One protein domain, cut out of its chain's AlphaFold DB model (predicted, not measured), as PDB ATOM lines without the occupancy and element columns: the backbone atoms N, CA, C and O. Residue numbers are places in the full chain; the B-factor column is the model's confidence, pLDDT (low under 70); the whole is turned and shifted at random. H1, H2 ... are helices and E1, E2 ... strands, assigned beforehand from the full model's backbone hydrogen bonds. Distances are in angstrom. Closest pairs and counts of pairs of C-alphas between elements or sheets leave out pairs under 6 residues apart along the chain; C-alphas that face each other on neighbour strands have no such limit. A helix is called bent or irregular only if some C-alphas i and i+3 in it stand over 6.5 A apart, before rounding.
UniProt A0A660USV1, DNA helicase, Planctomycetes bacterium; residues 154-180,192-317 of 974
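This is residues 154 to 180 and 192 to 317 of the 974 residues of the protein "DNA helicase" of Planctomycetes bacterium (UniProt A0A660USV1). One twisted, sharply bent sheet of seven strands makes the body, with the long helix H1 laid across one face and the very short H3 over the opposite face. H2 meets the later part of H1 and reaches away from the sheet, its far end making one end of the longest axis. The printed part has 153 residues with three named helices and seven named strands, in the order H1 H2 E1 E2 E3 H3 E4 E5 E6 E7; the class is mixed, helices and strands. The sheet is branched at E5 and antiparallel but for the parallel pair E2 and E3. The whole is compact, with a radius of gyration of the C-alphas of 16.0 A and spans of 51 by 40 by 22 A.

The longest strand, E5, is residues 277 to 288, 28.6 A long, and bends by 77 degrees at Leu 284, C-alpha (15.074, -9.172, -24.004). E1 is residues 214 to 221, 21.8 A; E2, residues 226 to 235, 26.5 A, bends by 58 degrees at Pro 229. E3 is residues 248 to 252, E4 269 to 274, E6 297 to 303 and E7 306 to 312, the last ending at C-alpha (-5.644, -11.273, -13.591). H1, residues 154 to 180, begins at (-1.580, -7.913, -26.414) and is 39.5 A long; H2 is residues 192 to 207, 22.6 A; H3 is residues 258 to 261.

E1 lies on one side of E5, with N 217 and O 285 2.9 A apart; E4 and E6 lie on the other side, with N 272 and O 279 at 2.8 A and N 286 and O 302 at 3.0 A. E2 pairs with E1, N 216 to O 232 2.8 A, and E3 with E2, N 249 to O 231 2.8 A. E4 E5 E6 E7 form a meander, each strand the antiparallel neighbour of the one before; E6 and E7 have N 301 and O 308 at 2.8 A. H1 is on the sheet at a height of 8.0 A, over E5 and E6, across the strands at 68 degrees to E5 on the local plane. H3 is on the opposite face, 4.8 A high and over none of the strands; the closest C-alphas of H3 and E4 are Tyr 260 and Val 270, 6.8 A. H2 touches H1, closest C-alphas Ala 175 and Leu 204, 5.4 A, at a tilt of 38 degrees, only just steep, opposite ways. In H1 and H2 every O i to N i+4 pair is within hydrogen-bond range; H3 is too short for one.

The farthest C-alphas, Gln 192 and Ser 317, are 52.7 A apart. Residues 181 to 191 are cut out, a gap of 21.5 A. The link from E2 to E3 is long. Mean pLDDT of the printed part is 80.6; 23 residues are under 70, among them 192 to 196, 223 to 227 and 240 to 244.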
ATOM      1  N   ILE A 154      -0.750  -7.041 -27.257       70.81
ATOM      2  CA  ILE A 154      -1.580  -7.913 -26.414       70.81
ATOM      3  C   ILE A 154      -1.401  -9.372 -26.804       70.81
ATOM      4  O   ILE A 154      -1.275 -10.235 -25.940       70.81
ATOM      5  N   GLU A 155      -1.372  -9.664 -28.102       75.00
ATOM      6  CA  GLU A 155      -1.158 -11.024 -28.584       75.00
ATOM      7  C   GLU A 155       0.235 -11.527 -28.179       75.00
ATOM      8  O   GLU A 155       0.388 -12.680 -27.775       75.00
ATOM      9  N   SER A 156       1.239 -10.641 -28.196       76.12
ATOM     10  CA  SER A 156       2.567 -10.937 -27.652       76.12
ATOM     11  C   SER A 156       2.525 -11.224 -26.146       76.12
ATOM     12  O   SER A 156       3.145 -12.188 -25.701       76.12
ATOM     13  N   LEU A 157       1.790 -10.428 -25.361       81.75
ATOM     14  CA  LEU A 157       1.639 -10.634 -23.916       81.75
ATOM     15  C   LEU A 157       0.900 -11.944 -23.590       81.75
ATOM     16  O   LEU A 157       1.320 -12.677 -22.698       81.75
ATOM     17  N   HIS A 158      -0.164 -12.275 -24.328       82.50
ATOM     18  CA  HIS A 158      -0.887 -13.539 -24.167       82.50
ATOM     19  C   HIS A 158       0.003 -14.752 -24.440       82.50
ATOM     20  O   HIS A 158      -0.052 -15.730 -23.693       82.50
ATOM     21  N   ARG A 159       0.844 -14.688 -25.480       82.56
ATOM     22  CA  ARG A 159       1.805 -15.757 -25.779       82.56
ATOM     23  C   ARG A 159       2.828 -15.937 -24.655       82.56
ATOM     24  O   ARG A 159       3.080 -17.074 -24.268       82.56
ATOM     25  N   GLU A 160       3.354 -14.845 -24.099       87.69
ATOM     26  CA  GLU A 160       4.269 -14.896 -22.947       87.69
ATOM     27  C   GLU A 160       3.614 -15.529 -21.714       87.69
ATOM     28  O   GLU A 160       4.175 -16.445 -21.116       87.69
ATOM     29  N   ILE A 161       2.391 -15.110 -21.369       88.38
ATOM     30  CA  ILE A 161       1.628 -15.686 -20.250       88.38
ATOM     31  C   ILE A 161       1.440 -17.195 -20.434       88.38
ATOM     32  O   ILE A 161       1.635 -17.969 -19.496       88.38
ATOM     33  N   GLN A 162       1.076 -17.629 -21.641       87.06
ATOM     34  CA  GLN A 162       0.848 -19.042 -21.921       87.06
ATOM     35  C   GLN A 162       2.143 -19.861 -21.826       87.06
ATOM     36  O   GLN A 162       2.153 -20.919 -21.190       87.06
ATOM     37  N   PHE A 163       3.246 -19.345 -22.376       89.44
ATOM     38  CA  PHE A 163       4.569 -19.955 -22.254       89.44
ATOM     39  C   PHE A 163       5.005 -20.093 -20.786       89.44
ATOM     40  O   PHE A 163       5.478 -21.156 -20.369       89.44
ATOM     41  N   ASP A 164       4.804 -19.053 -19.975       90.06
ATOM     42  CA  ASP A 164       5.167 -19.056 -18.556       90.06
ATOM     43  C   ASP A 164       4.370 -20.106 -17.765       90.06
ATOM     44  O   ASP A 164       4.934 -20.809 -16.923       90.06
ATOM     45  N   LYS A 165       3.073 -20.274 -18.062       89.75
ATOM     46  CA  LYS A 165       2.218 -21.302 -17.437       89.75
ATOM     47  C   LYS A 165       2.646 -22.715 -17.813       89.75
ATOM     48  O   LYS A 165       2.716 -23.592 -16.950       89.75
ATOM     49  N   GLU A 166       2.944 -22.953 -19.087       89.50
ATOM     50  CA  GLU A 166       3.426 -24.254 -19.555       89.50
ATOM     51  C   GLU A 166       4.775 -24.603 -18.919       89.50
ATOM     52  O   GLU A 166       4.961 -25.714 -18.411       89.50
ATOM     53  N   THR A 167       5.684 -23.630 -18.850       89.38
ATOM     54  CA  THR A 167       6.990 -23.783 -18.196       89.38
ATOM     55  C   THR A 167       6.840 -24.022 -16.692       89.38
ATOM     56  O   THR A 167       7.488 -24.912 -16.143       89.38
ATOM     57  N   ALA A 168       5.922 -23.326 -16.017       87.62
ATOM     58  CA  ALA A 168       5.596 -23.564 -14.611       87.62
ATOM     59  C   ALA A 168       5.173 -25.020 -14.342       87.62
ATOM     60  O   ALA A 168       5.636 -25.635 -13.377       87.62
ATOM     61  N   VAL A 169       4.361 -25.613 -15.225       88.06
ATOM     62  CA  VAL A 169       3.986 -27.034 -15.143       88.06
ATOM     63  C   VAL A 169       5.186 -27.952 -15.397       88.06
ATOM     64  O   VAL A 169       5.348 -28.941 -14.674       88.06
ATOM     65  N   LYS A 170       6.043 -27.639 -16.384       89.06
ATOM     66  CA  LYS A 170       7.286 -28.392 -16.647       89.06
ATOM     67  C   LYS A 170       8.197 -28.401 -15.414       89.06
ATOM     68  O   LYS A 170       8.617 -29.474 -14.987       89.06
ATOM     69  N   ILE A 171       8.423 -27.240 -14.791       87.12
ATOM     70  CA  ILE A 171       9.234 -27.096 -13.571       87.12
ATOM     71  C   ILE A 171       8.637 -27.918 -12.421       87.12
ATOM     72  O   ILE A 171       9.361 -28.653 -11.748       87.12
ATOM     73  N   GLN A 172       7.315 -27.852 -12.213       84.44
ATOM     74  CA  GLN A 172       6.653 -28.608 -11.144       84.44
ATOM     75  C   GLN A 172       6.797 -30.126 -11.326       84.44
ATOM     76  O   GLN A 172       6.935 -30.853 -10.339       84.44
ATOM     77  N   ARG A 173       6.750 -30.617 -12.572       85.62
ATOM     78  CA  ARG A 173       6.980 -32.033 -12.894       85.62
ATOM     79  C   ARG A 173       8.434 -32.423 -12.660       85.62
ATOM     80  O   ARG A 173       8.667 -33.348 -11.895       85.62
ATOM     81  N   ALA A 174       9.382 -31.660 -13.201       84.56
ATOM     82  CA  ALA A 174      10.809 -31.930 -13.037       84.56
ATOM     83  C   ALA A 174      11.219 -32.001 -11.552       84.56
ATOM     84  O   ALA A 174      11.924 -32.922 -11.144       84.56
ATOM     85  N   ALA A 175      10.696 -31.098 -10.711       82.31
ATOM     86  CA  ALA A 175      10.940 -31.131  -9.269       82.31
ATOM     87  C   ALA A 175      10.360 -32.386  -8.580       82.31
ATOM     88  O   ALA A 175      10.974 -32.929  -7.660       82.31
ATOM     89  N   LYS A 176       9.180 -32.857  -9.012       82.12
ATOM     90  CA  LYS A 176       8.551 -34.090  -8.500       82.12
ATOM     91  C   LYS A 176       9.291 -35.349  -8.951       82.12
ATOM     92  O   LYS A 176       9.428 -36.270  -8.150       82.12
ATOM     93  N   ASP A 177       9.779 -35.373 -10.186       82.62
ATOM     94  CA  ASP A 177      10.534 -36.502 -10.732       82.62
ATOM     95  C   ASP A 177      11.865 -36.673  -9.989       82.62
ATOM     96  O   ASP A 177      12.214 -37.778  -9.571       82.62
ATOM     97  N   GLU A 178      12.565 -35.568  -9.714       77.50
ATOM     98  CA  GLU A 178      13.809 -35.601  -8.941       77.50
ATOM     99  C   GLU A 178      13.579 -36.042  -7.483       77.50
ATOM    100  O   GLU A 178      14.376 -36.807  -6.936       77.50
ATOM    101  N   LEU A 179      12.453 -35.651  -6.870       73.75
ATOM    102  CA  LEU A 179      12.027 -36.132  -5.546       73.75
ATOM    103  C   LEU A 179      11.775 -37.647  -5.489       73.75
ATOM    104  O   LEU A 179      11.884 -38.224  -4.408       73.75
ATOM    105  N   GLY A 180      11.395 -38.266  -6.612       59.81
ATOM    106  CA  GLY A 180      11.098 -39.697  -6.722       59.81
ATOM    107  C   GLY A 180      12.333 -40.591  -6.871       59.81
ATOM    108  O   GLY A 180      12.219 -41.807  -6.725       59.81
ATOM    109  N   GLN A 192      27.718 -34.432   6.384       58.41
ATOM    110  CA  GLN A 192      27.527 -33.203   5.608       58.41
ATOM    111  C   GLN A 192      26.752 -33.453   4.308       58.41
ATOM    112  O   GLN A 192      25.940 -32.622   3.915       58.41
ATOM    113  N   HIS A 193      26.944 -34.611   3.672       64.44
ATOM    114  CA  HIS A 193      26.204 -34.964   2.460       64.44
ATOM    115  C   HIS A 193      24.731 -35.253   2.764       64.44
ATOM    116  O   HIS A 193      23.848 -34.817   2.035       64.44
ATOM    117  N   HIS A 194      24.458 -35.913   3.891       65.44
ATOM    118  CA  HIS A 194      23.093 -36.135   4.366       65.44
ATOM    119  C   HIS A 194      22.360 -34.815   4.664       65.44
ATOM    120  O   HIS A 194      21.179 -34.676   4.350       65.44
ATOM    121  N   GLU A 195      23.056 -33.827   5.236       66.81
ATOM    122  CA  GLU A 195      22.504 -32.486   5.467       66.81
ATOM    123  C   GLU A 195      22.180 -31.769   4.147       66.81
ATOM    124  O   GLU A 195      21.074 -31.250   3.988       66.81
ATOM    125  N   PHE A 196      23.093 -31.820   3.174       69.00
ATOM    126  CA  PHE A 196      22.867 -31.285   1.831       69.00
ATOM    127  C   PHE A 196      21.649 -31.926   1.142       69.00
ATOM    128  O   PHE A 196      20.765 -31.214   0.667       69.00
ATOM    129  N   LEU A 197      21.553 -33.259   1.140       70.06
ATOM    130  CA  LEU A 197      20.433 -33.983   0.529       70.06
ATOM    131  C   LEU A 197      19.092 -33.650   1.196       70.06
ATOM    132  O   LEU A 197      18.087 -33.479   0.506       70.06
ATOM    133  N   SER A 198      19.075 -33.492   2.521       71.19
ATOM    134  CA  SER A 198      17.888 -33.059   3.268       71.19
ATOM    135  C   SER A 198      17.433 -31.649   2.866       71.19
ATOM    136  O   SER A 198      16.244 -31.412   2.609       71.19
ATOM    137  N   HIS A 199      18.374 -30.705   2.739       72.62
ATOM    138  CA  HIS A 199      18.068 -29.355   2.261       72.62
ATOM    139  C   HIS A 199      17.578 -29.369   0.806       72.62
ATOM    140  O   HIS A 199      16.583 -28.713   0.495       72.62
ATOM    141  N   LYS A 200      18.208 -30.170  -0.062       76.12
ATOM    142  CA  LYS A 200      17.794 -30.365  -1.458       76.12
ATOM    143  C   LYS A 200      16.361 -30.896  -1.548       76.12
ATOM    144  O   LYS A 200      15.542 -30.341  -2.274       76.12
ATOM    145  N   GLN A 201      16.025 -31.917  -0.761       76.25
ATOM    146  CA  GLN A 201      14.679 -32.493  -0.732       76.25
ATOM    147  C   GLN A 201      13.629 -31.475  -0.264       76.25
ATOM    148  O   GLN A 201      12.535 -31.397  -0.826       76.25
ATOM    149  N   THR A 202      13.963 -30.671   0.748       78.44
ATOM    150  CA  THR A 202      13.085 -29.601   1.245       78.44
ATOM    151  C   THR A 202      12.854 -28.535   0.176       78.44
ATOM    152  O   THR A 202      11.714 -28.132  -0.054       78.44
ATOM    153  N   ALA A 203      13.910 -28.126  -0.530       77.44
ATOM    154  CA  ALA A 203      13.813 -27.145  -1.603       77.44
ATOM    155  C   ALA A 203      12.956 -27.646  -2.775       77.44
ATOM    156  O   ALA A 203      12.068 -26.923  -3.217       77.44
ATOM    157  N   LEU A 204      13.129 -28.897  -3.218       79.62
ATOM    158  CA  LEU A 204      12.306 -29.483  -4.286       79.62
ATOM    159  C   LEU A 204      10.816 -29.537  -3.912       79.62
ATOM    160  O   LEU A 204       9.957 -29.214  -4.734       79.62
ATOM    161  N   ARG A 205      10.490 -29.877  -2.654       79.69
ATOM    162  CA  ARG A 205       9.100 -29.839  -2.158       79.69
ATOM    163  C   ARG A 205       8.529 -28.424  -2.174       79.69
ATOM    164  O   ARG A 205       7.367 -28.243  -2.527       79.69
ATOM    165  N   ASN A 206       9.331 -27.431  -1.803       80.44
ATOM    166  CA  ASN A 206       8.905 -26.037  -1.818       80.44
ATOM    167  C   ASN A 206       8.722 -25.511  -3.243       80.44
ATOM    168  O   ASN A 206       7.717 -24.860  -3.494       80.44
ATOM    169  N   ILE A 207       9.623 -25.831  -4.178       80.81
ATOM    170  CA  ILE A 207       9.494 -25.474  -5.603       80.81
ATOM    171  C   ILE A 207       8.206 -26.067  -6.181       80.81
ATOM    172  O   ILE A 207       7.483 -25.383  -6.899       80.81
ATOM    173  N   ALA A 208       7.853 -27.302  -5.806       71.25
ATOM    174  CA  ALA A 208       6.605 -27.926  -6.243       71.25
ATOM    175  C   ALA A 208       5.336 -27.169  -5.789       71.25
ATOM    176  O   ALA A 208       4.285 -27.351  -6.404       71.25
ATOM    177  N   ASN A 209       5.428 -26.330  -4.749       68.88
ATOM    178  CA  ASN A 209       4.315 -25.554  -4.189       68.88
ATOM    179  C   ASN A 209       4.407 -24.043  -4.479       68.88
ATOM    180  O   ASN A 209       3.382 -23.373  -4.551       68.88
ATOM    181  N   ASN A 210       5.616 -23.503  -4.628       70.19
ATOM    182  CA  ASN A 210       5.916 -22.099  -4.891       70.19
ATOM    183  C   ASN A 210       7.115 -22.023  -5.852       70.19
ATOM    184  O   ASN A 210       8.274 -22.090  -5.434       70.19
ATOM    185  N   LEU A 211       6.804 -21.965  -7.149       79.06
ATOM    186  CA  LEU A 211       7.734 -22.243  -8.245       79.06
ATOM    187  C   LEU A 211       8.814 -21.164  -8.385       79.06
ATOM    188  O   LEU A 211       9.975 -21.395  -8.046       79.06
ATOM    189  N   PHE A 212       8.426 -19.988  -8.877       86.75
ATOM    190  CA  PHE A 212       9.292 -18.843  -9.143       86.75
ATOM    191  C   PHE A 212       8.483 -17.545  -9.083       86.75
ATOM    192  O   PHE A 212       7.268 -17.555  -9.266       86.75
ATOM    193  N   PHE A 213       9.164 -16.434  -8.812       89.25
ATOM    194  CA  PHE A 213       8.545 -15.111  -8.657       89.25
ATOM    195  C   PHE A 213       9.023 -14.102  -9.708       89.25
ATOM    196  O   PHE A 213       8.475 -13.005  -9.808       89.25
ATOM    197  N   ALA A 214      10.030 -14.456 -10.509       91.12
ATOM    198  CA  ALA A 214      10.500 -13.617 -11.602       91.12
ATOM    199  C   ALA A 214      11.021 -14.442 -12.783       91.12
ATOM    200  O   ALA A 214      11.431 -15.592 -12.614       91.12
ATOM    201  N   LYS A 215      11.030 -13.815 -13.961       93.06
ATOM    202  CA  LYS A 215      11.631 -14.301 -15.207       93.06
ATOM    203  C   LYS A 215      12.502 -13.203 -15.807       93.06
ATOM    204  O   LYS A 215      12.126 -12.029 -15.777       93.06
ATOM    205  N   VAL A 216      13.635 -13.590 -16.381       92.69
ATOM    206  CA  VAL A 216      14.467 -12.739 -17.237       92.69
ATOM    207  C   VAL A 216      14.849 -13.538 -18.477       92.69
ATOM    208  O   VAL A 216      15.494 -14.579 -18.373       92.69
ATOM    209  N   GLU A 217      14.465 -13.041 -19.644       92.00
ATOM    210  CA  GLU A 217      14.903 -13.561 -20.935       92.00
ATOM    211  C   GLU A 217      16.091 -12.735 -21.427       92.00
ATOM    212  O   GLU A 217      16.044 -11.497 -21.442       92.00
ATOM    213  N   VAL A 218      17.167 -13.406 -21.829       91.19
ATOM    214  CA  VAL A 218      18.410 -12.748 -22.244       91.19
ATOM    215  C   VAL A 218      19.008 -13.402 -23.477       91.19
ATOM    216  O   VAL A 218      18.927 -14.611 -23.642       91.19
ATOM    217  N   ASN A 219      19.691 -12.619 -24.308       88.69
ATOM    218  CA  ASN A 219      20.670 -13.164 -25.249       88.69
ATOM    219  C   ASN A 219      22.023 -13.262 -24.549       88.69
ATOM    220  O   ASN A 219      22.553 -12.239 -24.106       88.69
ATOM    221  N   GLN A 220      22.583 -14.466 -24.474       85.19
ATOM    222  CA  GLN A 220      23.850 -14.721 -23.798       85.19
ATOM    223  C   GLN A 220      25.002 -14.818 -24.809       85.19
ATOM    224  O   GLN A 220      24.944 -15.561 -25.775       85.19
ATOM    225  N   LYS A 221      26.104 -14.102 -24.590       83.25
ATOM    226  CA  LYS A 221      27.331 -14.253 -25.388       83.25
ATOM    227  C   LYS A 221      28.500 -14.562 -24.471       83.25
ATOM    228  O   LYS A 221      28.851 -13.728 -23.631       83.25
ATOM    229  N   ASP A 222      29.087 -15.743 -24.634       73.69
ATOM    230  CA  ASP A 222      30.350 -16.090 -23.983       73.69
ATOM    231  C   ASP A 222      31.525 -15.695 -24.896       73.69
ATOM    232  O   ASP A 222      31.371 -15.409 -26.082       73.69
ATOM    233  N   SER A 223      32.721 -15.665 -24.327       62.06
ATOM    234  CA  SER A 223      34.002 -15.411 -24.983       62.06
ATOM    235  C   SER A 223      34.340 -16.370 -26.135       62.06
ATOM    236  O   SER A 223      35.227 -16.049 -26.927       62.06
ATOM    237  N   THR A 224      33.649 -17.510 -26.251       52.75
ATOM    238  CA  THR A 224      33.944 -18.558 -27.239       52.75
ATOM    239  C   THR A 224      32.825 -18.863 -28.241       52.75
ATOM    240  O   THR A 224      33.146 -19.513 -29.224       52.75
ATOM    241  N   ASP A 225      31.574 -18.408 -28.045       57.69
ATOM    242  CA  ASP A 225      30.442 -18.601 -28.985       57.69
ATOM    243  C   ASP A 225      29.219 -17.702 -28.654       57.69
ATOM    244  O   ASP A 225      29.029 -17.268 -27.510       57.69
ATOM    245  N   GLU A 226      28.357 -17.437 -29.651       54.09
ATOM    246  CA  GLU A 226      27.018 -16.859 -29.433       54.09
ATOM    247  C   GLU A 226      26.069 -17.940 -28.896       54.09
ATOM    248  O   GLU A 226      25.699 -18.866 -29.616       54.09
ATOM    249  N   ILE A 227      25.654 -17.813 -27.635       63.28
ATOM    250  CA  ILE A 227      24.591 -18.638 -27.057       63.28
ATOM    251  C   ILE A 227      23.259 -17.952 -27.413       63.28
ATOM    252  O   ILE A 227      23.144 -16.725 -27.429       63.28
ATOM    253  N   GLY A 228      22.257 -18.737 -27.802       72.38
ATOM    254  CA  GLY A 228      20.938 -18.224 -28.181       72.38
ATOM    255  C   GLY A 228      20.186 -17.537 -27.025       72.38
ATOM    256  O   GLY A 228      20.761 -17.266 -25.968       72.38
ATOM    257  N   PRO A 229      18.893 -17.231 -27.207       82.00
ATOM    258  CA  PRO A 229      18.062 -16.718 -26.123       82.00
ATOM    259  C   PRO A 229      17.951 -17.748 -24.989       82.00
ATOM    260  O   PRO A 229      17.742 -18.934 -25.235       82.00
ATOM    261  N   VAL A 230      18.081 -17.285 -23.746       88.00
ATOM    262  CA  VAL A 230      18.033 -18.096 -22.525       88.00
ATOM    263  C   VAL A 230      16.988 -17.517 -21.573       88.00
ATOM    264  O   VAL A 230      16.999 -16.318 -21.286       88.00
ATOM    265  N   ASN A 231      16.101 -18.369 -21.051       90.19
ATOM    266  CA  ASN A 231      15.103 -17.986 -20.048       90.19
ATOM    267  C   ASN A 231      15.575 -18.352 -18.637       90.19
ATOM    268  O   ASN A 231      15.667 -19.532 -18.300       90.19
ATOM    269  N   TYR A 232      15.810 -17.351 -17.789       91.75
ATOM    270  CA  TYR A 232      16.092 -17.543 -16.367       91.75
ATOM    271  C   TYR A 232      14.839 -17.302 -15.528       91.75
ATOM    272  O   TYR A 232      14.319 -16.189 -15.480       91.75
ATOM    273  N   PHE A 233      14.394 -18.323 -14.804       91.31
ATOM    274  CA  PHE A 233      13.321 -18.238 -13.816       91.31
ATOM    275  C   PHE A 233      13.914 -18.195 -12.410       91.31
ATOM    276  O   PHE A 233      14.752 -19.024 -12.067       91.31
ATOM    277  N   VAL A 234      13.492 -17.241 -11.579       90.56
ATOM    278  CA  VAL A 234      14.076 -17.012 -10.248       90.56
ATOM    279  C   VAL A 234      13.134 -17.495  -9.152       90.56
ATOM    280  O   VAL A 234      12.008 -17.007  -9.026       90.56
ATOM    281  N   THR A 235      13.596 -18.430  -8.322       88.62
ATOM    282  CA  THR A 235      12.830 -18.962  -7.185       88.62
ATOM    283  C   THR A 235      13.278 -18.389  -5.844       88.62
ATOM    284  O   THR A 235      14.425 -17.978  -5.666       88.62
ATOM    285  N   LYS A 236      12.361 -18.393  -4.866       84.81
ATOM    286  CA  LYS A 236      12.639 -18.046  -3.459       84.81
ATOM    287  C   LYS A 236      13.460 -19.118  -2.736       84.81
ATOM    288  O   LYS A 236      13.984 -18.877  -1.651       84.81
ATOM    289  N   ASN A 237      13.568 -20.310  -3.317       84.44
ATOM    290  CA  ASN A 237      14.296 -21.424  -2.727       84.44
ATOM    291  C   ASN A 237      15.803 -21.295  -2.970       84.44
ATOM    292  O   ASN A 237      16.238 -21.042  -4.087       84.44
ATOM    293  N   ARG A 238      16.592 -21.515  -1.915       80.88
ATOM    294  CA  ARG A 238      18.057 -21.381  -1.942       80.88
ATOM    295  C   ARG A 238      18.759 -22.437  -2.789       80.88
ATOM    296  O   ARG A 238      19.721 -22.138  -3.485       80.88
ATOM    297  N   ILE A 239      18.268 -23.674  -2.731       72.94
ATOM    298  CA  ILE A 239      18.830 -24.800  -3.478       72.94
ATOM    299  C   ILE A 239      17.931 -25.061  -4.674       72.94
ATOM    300  O   ILE A 239      16.858 -25.645  -4.551       72.94
ATOM    301  N   CYS A 240      18.392 -24.632  -5.839       63.50
ATOM    302  CA  CYS A 240      17.874 -25.131  -7.097       63.50
ATOM    303  C   CYS A 240      18.796 -26.276  -7.474       63.50
ATOM    304  O   CYS A 240      19.942 -26.045  -7.856       63.50
ATOM    305  N   ALA A 241      18.327 -27.516  -7.334       54.34
ATOM    306  CA  ALA A 241      18.917 -28.595  -8.117       54.34
ATOM    307  C   ALA A 241      18.975 -28.143  -9.588       54.34
ATOM    308  O   ALA A 241      18.211 -27.250  -9.948       54.34
ATOM    309  N   LEU A 242      19.878 -28.695 -10.403       58.75
ATOM    310  CA  LEU A 242      20.059 -28.368 -11.828       58.75
ATOM    311  C   LEU A 242      18.790 -28.686 -12.656       58.75
ATOM    312  O   LEU A 242      18.791 -29.545 -13.529       58.75
ATOM    313  N   LEU A 243      17.691 -28.007 -12.349       67.75
ATOM    314  CA  LEU A 243      16.416 -28.019 -13.021       67.75
ATOM    315  C   LEU A 243      16.565 -26.998 -14.137       67.75
ATOM    316  O   LEU A 243      16.457 -25.786 -13.939       67.75
ATOM    317  N   GLY A 244      16.903 -27.517 -15.303       64.00
ATOM    318  CA  GLY A 244      16.980 -26.760 -16.531       64.00
ATOM    319  C   GLY A 244      16.794 -27.700 -17.706       64.00
ATOM    320  O   GLY A 244      17.183 -28.869 -17.653       64.00
ATOM    321  N   GLN A 245      16.164 -27.183 -18.742       72.25
ATOM    322  CA  GLN A 245      16.108 -27.789 -20.064       72.25
ATOM    323  C   GLN A 245      16.748 -26.808 -21.047       72.25
ATOM    324  O   GLN A 245      17.088 -25.688 -20.668       72.25
ATOM    325  N   ASP A 246      16.924 -27.218 -22.299       71.94
ATOM    326  CA  ASP A 246      17.559 -26.368 -23.312       71.94
ATOM    327  C   ASP A 246      16.818 -25.023 -23.513       71.94
ATOM    328  O   ASP A 246      17.419 -24.054 -23.968       71.94
ATOM    329  N   ASP A 247      15.533 -24.938 -23.134       77.94
ATOM    330  CA  ASP A 247      14.657 -23.767 -23.277       77.94
ATOM    331  C   ASP A 247      14.494 -22.901 -22.002       77.94
ATOM    332  O   ASP A 247      14.018 -21.762 -22.097       77.94
ATOM    333  N   TRP A 248      14.881 -23.388 -20.812       87.06
ATOM    334  CA  TRP A 248      14.749 -22.647 -19.545       87.06
ATOM    335  C   TRP A 248      15.686 -23.131 -18.429       87.06
ATOM    336  O   TRP A 248      15.989 -24.314 -18.301       87.06
ATOM    337  N   HIS A 249      16.054 -22.216 -17.527       88.19
ATOM    338  CA  HIS A 249      16.831 -22.502 -16.319       88.19
ATOM    339  C   HIS A 249      16.152 -21.939 -15.072       88.19
ATOM    340  O   HIS A 249      15.809 -20.757 -15.025       88.19
ATOM    341  N   LEU A 250      16.014 -22.760 -14.031       88.62
ATOM    342  CA  LEU A 250      15.576 -22.309 -12.713       88.62
ATOM    343  C   LEU A 250      16.793 -21.963 -11.846       88.62
ATOM    344  O   LEU A 250      17.654 -22.809 -11.603       88.62
ATOM    345  N   ILE A 251      16.855 -20.727 -11.354       88.38
ATOM    346  CA  ILE A 251      17.951 -20.219 -10.524       88.38
ATOM    347  C   ILE A 251      17.448 -19.709  -9.172       88.38
ATOM    348  O   ILE A 251      16.346 -19.175  -9.040       88.38
ATOM    349  N   SER A 252      18.288 -19.849  -8.148       88.31
ATOM    350  CA  SER A 252      18.015 -19.308  -6.814       88.31
ATOM    351  C   SER A 252      18.193 -17.791  -6.802       88.31
ATOM    352  O   SER A 252      19.110 -17.264  -7.436       88.31
ATOM    353  N   TRP A 253      17.399 -17.085  -5.994       88.75
ATOM    354  CA  TRP A 253      17.624 -15.668  -5.679       88.75
ATOM    355  C   TRP A 253      19.002 -15.384  -5.044       88.75
ATOM    356  O   TRP A 253      19.481 -14.250  -5.092       88.75
ATOM    357  N   THR A 254      19.653 -16.402  -4.467       89.50
ATOM    358  CA  THR A 254      21.023 -16.317  -3.930       89.50
ATOM    359  C   THR A 254      22.107 -16.465  -5.000       89.50
ATOM    360  O   THR A 254      23.282 -16.254  -4.699       89.50
ATOM    361  N   SER A 255      21.747 -16.743  -6.259       86.25
ATOM    362  CA  SER A 255      22.702 -16.764  -7.370       86.25
ATOM    363  C   SER A 255      23.207 -15.348  -7.690       86.25
ATOM    364  O   SER A 255      22.382 -14.430  -7.795       86.25
ATOM    365  N   PRO A 256      24.522 -15.143  -7.914       81.62
ATOM    366  CA  PRO A 256      25.073 -13.822  -8.213       81.62
ATOM    367  C   PRO A 256      24.471 -13.212  -9.481       81.62
ATOM    368  O   PRO A 256      24.284 -12.002  -9.548       81.62
ATOM    369  N   VAL A 257      24.119 -14.035 -10.476       83.06
ATOM    370  CA  VAL A 257      23.569 -13.559 -11.755       83.06
ATOM    371  C   VAL A 257      22.279 -12.750 -11.558       83.06
ATOM    372  O   VAL A 257      22.017 -11.798 -12.292       83.06
ATOM    373  N   THR A 258      21.510 -13.037 -10.502       87.62
ATOM    374  CA  THR A 258      20.258 -12.324 -10.208       87.62
ATOM    375  C   THR A 258      20.475 -10.840  -9.913       87.62
ATOM    376  O   THR A 258      19.619 -10.036 -10.281       87.62
ATOM    377  N   SER A 259      21.622 -10.439  -9.337       84.69
ATOM    378  CA  SER A 259      21.933  -9.013  -9.129       84.69
ATOM    379  C   SER A 259      22.242  -8.249 -10.405       84.69
ATOM    380  O   SER A 259      22.178  -7.024 -10.398       84.69
ATOM    381  N   TYR A 260      22.568  -8.959 -11.484       85.06
ATOM    382  CA  TYR A 260      22.907  -8.366 -12.774       85.06
ATOM    383  C   TYR A 260      21.734  -8.370 -13.750       85.06
ATOM    384  O   TYR A 260      21.762  -7.609 -14.705       85.06
ATOM    385  N   LEU A 261      20.722  -9.219 -13.546       87.81
ATOM    386  CA  LEU A 261      19.657  -9.418 -14.533       87.81
ATOM    387  C   LEU A 261      18.295  -8.853 -14.107       87.81
ATOM    388  O   LEU A 261      17.591  -8.268 -14.921       87.81
ATOM    389  N   MET A 262      17.898  -9.012 -12.840       85.06
ATOM    390  CA  MET A 262      16.493  -8.838 -12.425       85.06
ATOM    391  C   MET A 262      15.957  -7.400 -12.422       85.06
ATOM    392  O   MET A 262      14.743  -7.194 -12.517       85.06
ATOM    393  N   ASP A 263      16.831  -6.417 -12.219       83.88
ATOM    394  CA  ASP A 263      16.451  -5.002 -12.110       83.88
ATOM    395  C   ASP A 263      16.932  -4.173 -13.300       83.88
ATOM    396  O   ASP A 263      16.854  -2.942 -13.269       83.88
ATOM    397  N   GLU A 264      17.468  -4.826 -14.329       86.94
ATOM    398  CA  GLU A 264      17.967  -4.125 -15.499       86.94
ATOM    399  C   GLU A 264      16.843  -3.854 -16.508       86.94
ATOM    400  O   GLU A 264      15.992  -4.718 -16.748       86.94
ATOM    401  N   PRO A 265      16.813  -2.659 -17.124       86.12
ATOM    402  CA  PRO A 265      15.840  -2.348 -18.160       86.12
ATOM    403  C   PRO A 265      15.955  -3.288 -19.363       86.12
ATOM    404  O   PRO A 265      17.046  -3.723 -19.740       86.12
ATOM    405  N   VAL A 266      14.834  -3.525 -20.043       85.88
ATOM    406  CA  VAL A 266      14.829  -4.226 -21.333       85.88
ATOM    407  C   VAL A 266      15.736  -3.494 -22.330       85.88
ATOM    408  O   VAL A 266      15.763  -2.266 -22.381       85.88
ATOM    409  N   SER A 267      16.461  -4.251 -23.155       84.81
ATOM    410  CA  SER A 267      17.516  -3.802 -24.081       84.81
ATOM    411  C   SER A 267      18.826  -3.335 -23.435       84.81
ATOM    412  O   SER A 267      19.735  -2.917 -24.156       84.81
ATOM    413  N   SER A 268      18.959  -3.401 -22.110       87.75
ATOM    414  CA  SER A 268      20.254  -3.169 -21.466       87.75
ATOM    415  C   SER A 268      21.240  -4.295 -21.790       87.75
ATOM    416  O   SER A 268      20.857  -5.439 -22.051       87.75
ATOM    417  N   ARG A 269      22.531  -3.949 -21.784       89.50
ATOM    418  CA  ARG A 269      23.634  -4.901 -21.912       89.50
ATOM    419  C   ARG A 269      24.416  -4.948 -20.617       89.50
ATOM    420  O   ARG A 269      24.825  -3.901 -20.118       89.50
ATOM    421  N   VAL A 270      24.635  -6.151 -20.108       89.00
ATOM    422  CA  VAL A 270      25.250  -6.381 -18.803       89.00
ATOM    423  C   VAL A 270      26.364  -7.399 -18.953       89.00
ATOM    424  O   VAL A 270      26.178  -8.431 -19.589       89.00
ATOM    425  N   SER A 271      27.516  -7.124 -18.355       87.38
ATOM    426  CA  SER A 271      28.639  -8.059 -18.324       87.38
ATOM    427  C   SER A 271      28.779  -8.629 -16.919       87.38
ATOM    428  O   SER A 271      28.948  -7.883 -15.953       87.38
ATOM    429  N   TYR A 272      28.714  -9.951 -16.806       83.69
ATOM    430  CA  TYR A 272      28.941 -10.686 -15.571       83.69
ATOM    431  C   TYR A 272      30.318 -11.344 -15.604       83.69
ATOM    432  O   TYR A 272      30.629 -12.122 -16.506       83.69
ATOM    433  N   HIS A 273      31.148 -11.037 -14.610       77.94
ATOM    434  CA  HIS A 273      32.460 -11.654 -14.444       77.94
ATOM    435  C   HIS A 273      32.314 -12.941 -13.629       77.94
ATOM    436  O   HIS A 273      32.424 -12.924 -12.403       77.94
ATOM    437  N   ALA A 274      32.043 -14.046 -14.318       69.81
ATOM    438  CA  ALA A 274      32.024 -15.369 -13.715       69.81
ATOM    439  C   ALA A 274      33.465 -15.873 -13.472       69.81
ATOM    440  O   ALA A 274      34.395 -15.463 -14.175       69.81
ATOM    441  N   PRO A 275      33.679 -16.835 -12.555       63.41
ATOM    442  CA  PRO A 275      34.995 -17.449 -12.341       63.41
ATOM    443  C   PRO A 275      35.614 -18.056 -13.610       63.41
ATOM    444  O   PRO A 275      36.834 -18.150 -13.722       63.41
ATOM    445  N   LYS A 276      34.776 -18.476 -14.569       66.94
ATOM    446  CA  LYS A 276      35.189 -19.121 -15.826       66.94
ATOM    447  C   LYS A 276      35.325 -18.165 -17.017       66.94
ATOM    448  O   LYS A 276      35.767 -18.608 -18.070       66.94
ATOM    449  N   GLY A 277      34.971 -16.887 -16.873       75.44
ATOM    450  CA  GLY A 277      34.992 -15.932 -17.982       75.44
ATOM    451  C   GLY A 277      34.009 -14.778 -17.818       75.44
ATOM    452  O   GLY A 277      33.306 -14.665 -16.817       75.44
ATOM    453  N   VAL A 278      33.969 -13.897 -18.816       83.06
ATOM    454  CA  VAL A 278      33.008 -12.787 -18.857       83.06
ATOM    455  C   VAL A 278      31.841 -13.185 -19.741       83.06
ATOM    456  O   VAL A 278      32.022 -13.405 -20.936       83.06
ATOM    457  N   ILE A 279      30.650 -13.230 -19.155       85.19
ATOM    458  CA  ILE A 279      29.410 -13.515 -19.871       85.19
ATOM    459  C   ILE A 279      28.695 -12.193 -20.120       85.19
ATOM    460  O   ILE A 279      28.462 -11.423 -19.186       85.19
ATOM    461  N   ASN A 280      28.350 -11.920 -21.374       88.25
ATOM    462  CA  ASN A 280      27.596 -10.730 -21.746       88.25
ATOM    463  C   ASN A 280      26.133 -11.094 -21.987       88.25
ATOM    464  O   ASN A 280      25.840 -12.022 -22.736       88.25
ATOM    465  N   TYR A 281      25.231 -10.329 -21.392       90.69
ATOM    466  CA  TYR A 281      23.790 -10.487 -21.522       90.69
ATOM    467  C   TYR A 281      23.196  -9.262 -22.212       90.69
ATOM    468  O   TYR A 281      23.552  -8.133 -21.876       90.69
ATOM    469  N   GLU A 282      22.279  -9.465 -23.156       90.38
ATOM    470  CA  GLU A 282      21.334  -8.439 -23.615       90.38
ATOM    471  C   GLU A 282      19.935  -8.817 -23.120       90.38
ATOM    472  O   GLU A 282      19.426  -9.873 -23.492       90.38
ATOM    473  N   ILE A 283      19.326  -7.973 -22.281       90.31
ATOM    474  CA  ILE A 283      18.005  -8.243 -21.692       90.31
ATOM    475  C   ILE A 283      16.922  -8.091 -22.764       90.31
ATOM    476  O   ILE A 283      16.775  -7.017 -23.354       90.31
ATOM    477  N   LEU A 284      16.143  -9.144 -23.002       88.81
ATOM    478  CA  LEU A 284      15.074  -9.172 -24.004       88.81
ATOM    479  C   LEU A 284      13.704  -8.885 -23.394       88.81
ATOM    480  O   LEU A 284      12.954  -8.065 -23.927       88.81
ATOM    481  N   SER A 285      13.402  -9.521 -22.266       88.88
ATOM    482  CA  SER A 285      12.161  -9.330 -21.523       88.88
ATOM    483  C   SER A 285      12.369  -9.658 -20.044       88.88
ATOM    484  O   SER A 285      13.283 -10.398 -19.672       88.88
ATOM    485  N   THR A 286      11.540  -9.078 -19.175       91.19
ATOM    486  CA  THR A 286      11.497  -9.438 -17.752       91.19
ATOM    487  C   THR A 286      10.060  -9.537 -17.272       91.19
ATOM    488  O   THR A 286       9.184  -8.825 -17.758       91.19
ATOM    489  N   ALA A 287       9.809 -10.393 -16.287       89.81
ATOM    490  CA  ALA A 287       8.516 -10.468 -15.624       89.81
ATOM    491  C   ALA A 287       8.680 -10.669 -14.115       89.81
ATOM    492  O   ALA A 287       9.626 -11.312 -13.653       89.81
ATOM    493  N   ARG A 288       7.751 -10.102 -13.341       88.94
ATOM    494  CA  ARG A 288       7.594 -10.331 -11.898       88.94
ATOM    495  C   ARG A 288       6.188 -10.824 -11.633       88.94
ATOM    496  O   ARG A 288       5.237 -10.221 -12.126       88.94
ATOM    497  N   TYR A 289       6.066 -11.881 -10.844       87.69
ATOM    498  CA  TYR A 289       4.816 -12.602 -10.665       87.69
ATOM    499  C   TYR A 289       4.327 -12.527  -9.223       87.69
ATOM    500  O   TYR A 289       5.112 -12.716  -8.296       87.69
ATOM    501  N   GLY A 290       3.024 -12.307  -9.040       80.94
ATOM    502  CA  GLY A 290       2.359 -12.540  -7.757       80.94
ATOM    503  C   GLY A 290       1.969 -14.011  -7.592       80.94
ATOM    504  O   GLY A 290       2.314 -14.651  -6.603       80.94
ATOM    505  N   ALA A 291       1.274 -14.560  -8.590       80.25
ATOM    506  CA  ALA A 291       1.002 -15.989  -8.739       80.25
ATOM    507  C   ALA A 291       0.939 -16.350 -10.228       80.25
ATOM    508  O   ALA A 291       0.623 -15.488 -11.043       80.25
ATOM    509  N   ILE A 292       1.245 -17.606 -10.567       81.94
ATOM    510  CA  ILE A 292       1.268 -18.105 -11.960       81.94
ATOM    511  C   ILE A 292       0.331 -19.300 -12.151       81.94
ATOM    512  O   ILE A 292      -0.237 -19.482 -13.226       81.94
ATOM    513  N   LEU A 293       0.154 -20.123 -11.110       78.75
ATOM    514  CA  LEU A 293      -0.729 -21.286 -11.134       78.75
ATOM    515  C   LEU A 293      -1.818 -21.168 -10.057       78.75
ATOM    516  O   LEU A 293      -1.498 -20.829  -8.917       78.75
ATOM    517  N   PRO A 294      -3.086 -21.495 -10.383       79.31
ATOM    518  CA  PRO A 294      -3.574 -21.936 -11.700       79.31
ATOM    519  C   PRO A 294      -3.687 -20.812 -12.754       79.31
ATOM    520  O   PRO A 294      -3.815 -21.114 -13.942       79.31
ATOM    521  N   SER A 295      -3.623 -19.545 -12.341       81.75
ATOM    522  CA  SER A 295      -3.679 -18.369 -13.218       81.75
ATOM    523  C   SER A 295      -2.595 -17.346 -12.875       81.75
ATOM    524  O   SER A 295      -2.098 -17.310 -11.743       81.75
ATOM    525  N   VAL A 296      -2.247 -16.503 -13.855       83.75
ATOM    526  CA  VAL A 296      -1.345 -15.362 -13.651       83.75
ATOM    527  C   VAL A 296      -2.094 -14.212 -12.974       83.75
ATOM    528  O   VAL A 296      -3.097 -13.716 -13.492       83.75
ATOM    529  N   ILE A 297      -1.610 -13.798 -11.799       82.38
ATOM    530  CA  ILE A 297      -2.246 -12.794 -10.934       82.38
ATOM    531  C   ILE A 297      -1.199 -11.785 -10.461       82.38
ATOM    532  O   ILE A 297      -0.088 -12.170 -10.085       82.38
ATOM    533  N   LYS A 298      -1.565 -10.494 -10.452       84.81
ATOM    534  CA  LYS A 298      -0.745  -9.364  -9.968       84.81
ATOM    535  C   LYS A 298       0.688  -9.402 -10.504       84.81
ATOM    536  O   LYS A 298       1.649  -9.353  -9.740       84.81
ATOM    537  N   SER A 299       0.817  -9.550 -11.817       86.75
ATOM    538  CA  SER A 299       2.103  -9.736 -12.488       86.75
ATOM    539  C   SER A 299       2.444  -8.543 -13.368       86.75
ATOM    540  O   SER A 299       1.566  -7.950 -13.988       86.75
ATOM    541  N   THR A 300       3.724  -8.196 -13.438       87.44
ATOM    542  CA  THR A 300       4.224  -7.103 -14.278       87.44
ATOM    543  C   THR A 300       5.186  -7.666 -15.308       87.44
ATOM    544  O   THR A 300       6.197  -8.259 -14.937       87.44
ATOM    545  N   TYR A 301       4.894  -7.431 -16.583       89.31
ATOM    546  CA  TYR A 301       5.724  -7.804 -17.723       89.31
ATOM    547  C   TYR A 301       6.393  -6.561 -18.301       89.31
ATOM    548  O   TYR A 301       5.723  -5.573 -18.581       89.31
ATOM    549  N   ASN A 302       7.702  -6.607 -18.521       86.62
ATOM    550  CA  ASN A 302       8.434  -5.607 -19.287       86.62
ATOM    551  C   ASN A 302       8.921  -6.264 -20.575       86.62
ATOM    552  O   ASN A 302       9.823  -7.102 -20.562       86.62
ATOM    553  N   LEU A 303       8.312  -5.867 -21.683       85.56
ATOM    554  CA  LEU A 303       8.633  -6.336 -23.023       85.56
ATOM    555  C   LEU A 303       9.307  -5.210 -23.808       85.56
ATOM    556  O   LEU A 303       9.279  -4.040 -23.422       85.56
ATOM    557  N   THR A 304       9.865  -5.541 -24.971       78.56
ATOM    558  CA  THR A 304      10.383  -4.519 -25.899       78.56
ATOM    559  C   THR A 304       9.305  -3.539 -26.385       78.56
ATOM    560  O   THR A 304       9.646  -2.431 -26.793       78.56
ATOM    561  N   SER A 305       8.025  -3.926 -26.320       73.81
ATOM    562  CA  SER A 305       6.868  -3.094 -26.665       73.81
ATOM    563  C   SER A 305       6.390  -2.175 -25.531       73.81
ATOM    564  O   SER A 305       5.646  -1.235 -25.801       73.81
ATOM    565  N   GLY A 306       6.802  -2.414 -24.280       78.25
ATOM    566  CA  GLY A 306       6.368  -1.635 -23.118       78.25
ATOM    567  C   GLY A 306       6.219  -2.460 -21.838       78.25
ATOM    568  O   GLY A 306       6.509  -3.656 -21.806       78.25
ATOM    569  N   SER A 307       5.761  -1.798 -20.774       81.19
ATOM    570  CA  SER A 307       5.451  -2.421 -19.483       81.19
ATOM    571  C   SER A 307       3.947  -2.659 -19.348       81.19
ATOM    572  O   SER A 307       3.160  -1.740 -19.571       81.19
ATOM    573  N   TYR A 308       3.554  -3.862 -18.937       84.88
ATOM    574  CA  TYR A 308       2.165  -4.297 -18.802       84.88
ATOM    575  C   TYR A 308       1.924  -4.835 -17.394       84.88
ATOM    576  O   TYR A 308       2.656  -5.707 -16.926       84.88
ATOM    577  N   TYR A 309       0.890  -4.328 -16.725       85.50
ATOM    578  CA  TYR A 309       0.417  -4.871 -15.454       85.50
ATOM    579  C   TYR A 309      -0.799  -5.763 -15.697       85.50
ATOM    580  O   TYR A 309      -1.757  -5.354 -16.348       85.50
ATOM    581  N   VAL A 310      -0.752  -6.978 -15.162       82.00
ATOM    582  CA  VAL A 310      -1.796  -7.994 -15.279       82.00
ATOM    583  C   VAL A 310      -2.320  -8.276 -13.879       82.00
ATOM    584  O   VAL A 310      -1.699  -9.005 -13.103       82.00
ATOM    585  N   GLU A 311      -3.468  -7.693 -13.540       82.00
ATOM    586  CA  GLU A 311      -4.138  -7.989 -12.270       82.00
ATOM    587  C   GLU A 311      -4.616  -9.448 -12.243       82.00
ATOM    588  O   GLU A 311      -4.353 -10.167 -11.279       82.00
ATOM    589  N   HIS A 312      -5.240  -9.894 -13.335       84.81
ATOM    590  CA  HIS A 312      -5.644 -11.273 -13.591       84.81
ATOM    591  C   HIS A 312      -5.536 -11.562 -15.095       84.81
ATOM    592  O   HIS A 312      -5.893 -10.705 -15.902       84.81
ATOM    593  N   GLU A 313      -5.104 -12.764 -15.484       80.06
ATOM    594  CA  GLU A 313      -4.910 -13.149 -16.899       80.06
ATOM    595  C   GLU A 313      -6.165 -13.006 -17.784       80.06
ATOM    596  O   GLU A 313      -6.056 -12.885 -18.996       80.06
ATOM    597  N   GLN A 314      -7.360 -12.994 -17.184       76.81
ATOM    598  CA  GLN A 314      -8.636 -12.806 -17.894       76.81
ATOM    599  C   GLN A 314      -9.008 -11.328 -18.120       76.81
ATOM    600  O   GLN A 314      -9.901 -11.046 -18.912       76.81
ATOM    601  N   ASN A 315      -8.334 -10.390 -17.445       69.12
ATOM    602  CA  ASN A 315      -8.655  -8.957 -17.436       69.12
ATOM    603  C   ASN A 315      -7.598  -8.126 -18.189       69.12
ATOM    604  O   ASN A 315      -7.232  -7.034 -17.756       69.12
ATOM    605  N   ILE A 316      -7.062  -8.640 -19.298       63.97
ATOM    606  CA  ILE A 316      -6.065  -7.920 -20.101       63.97
ATOM    607  C   ILE A 316      -6.802  -6.922 -21.004       63.97
ATOM    608  O   ILE A 316      -7.253  -7.261 -22.096       63.97
ATOM    609  N   SER A 317      -6.966  -5.685 -20.528       47.03
ATOM    610  CA  SER A 317      -7.520  -4.563 -21.298       47.03
ATOM    611  C   SER A 317      -6.462  -3.491 -21.574       47.03
ATOM    612  O   SER A 317      -5.641  -3.178 -20.716       47.03
TER     613      SER A 317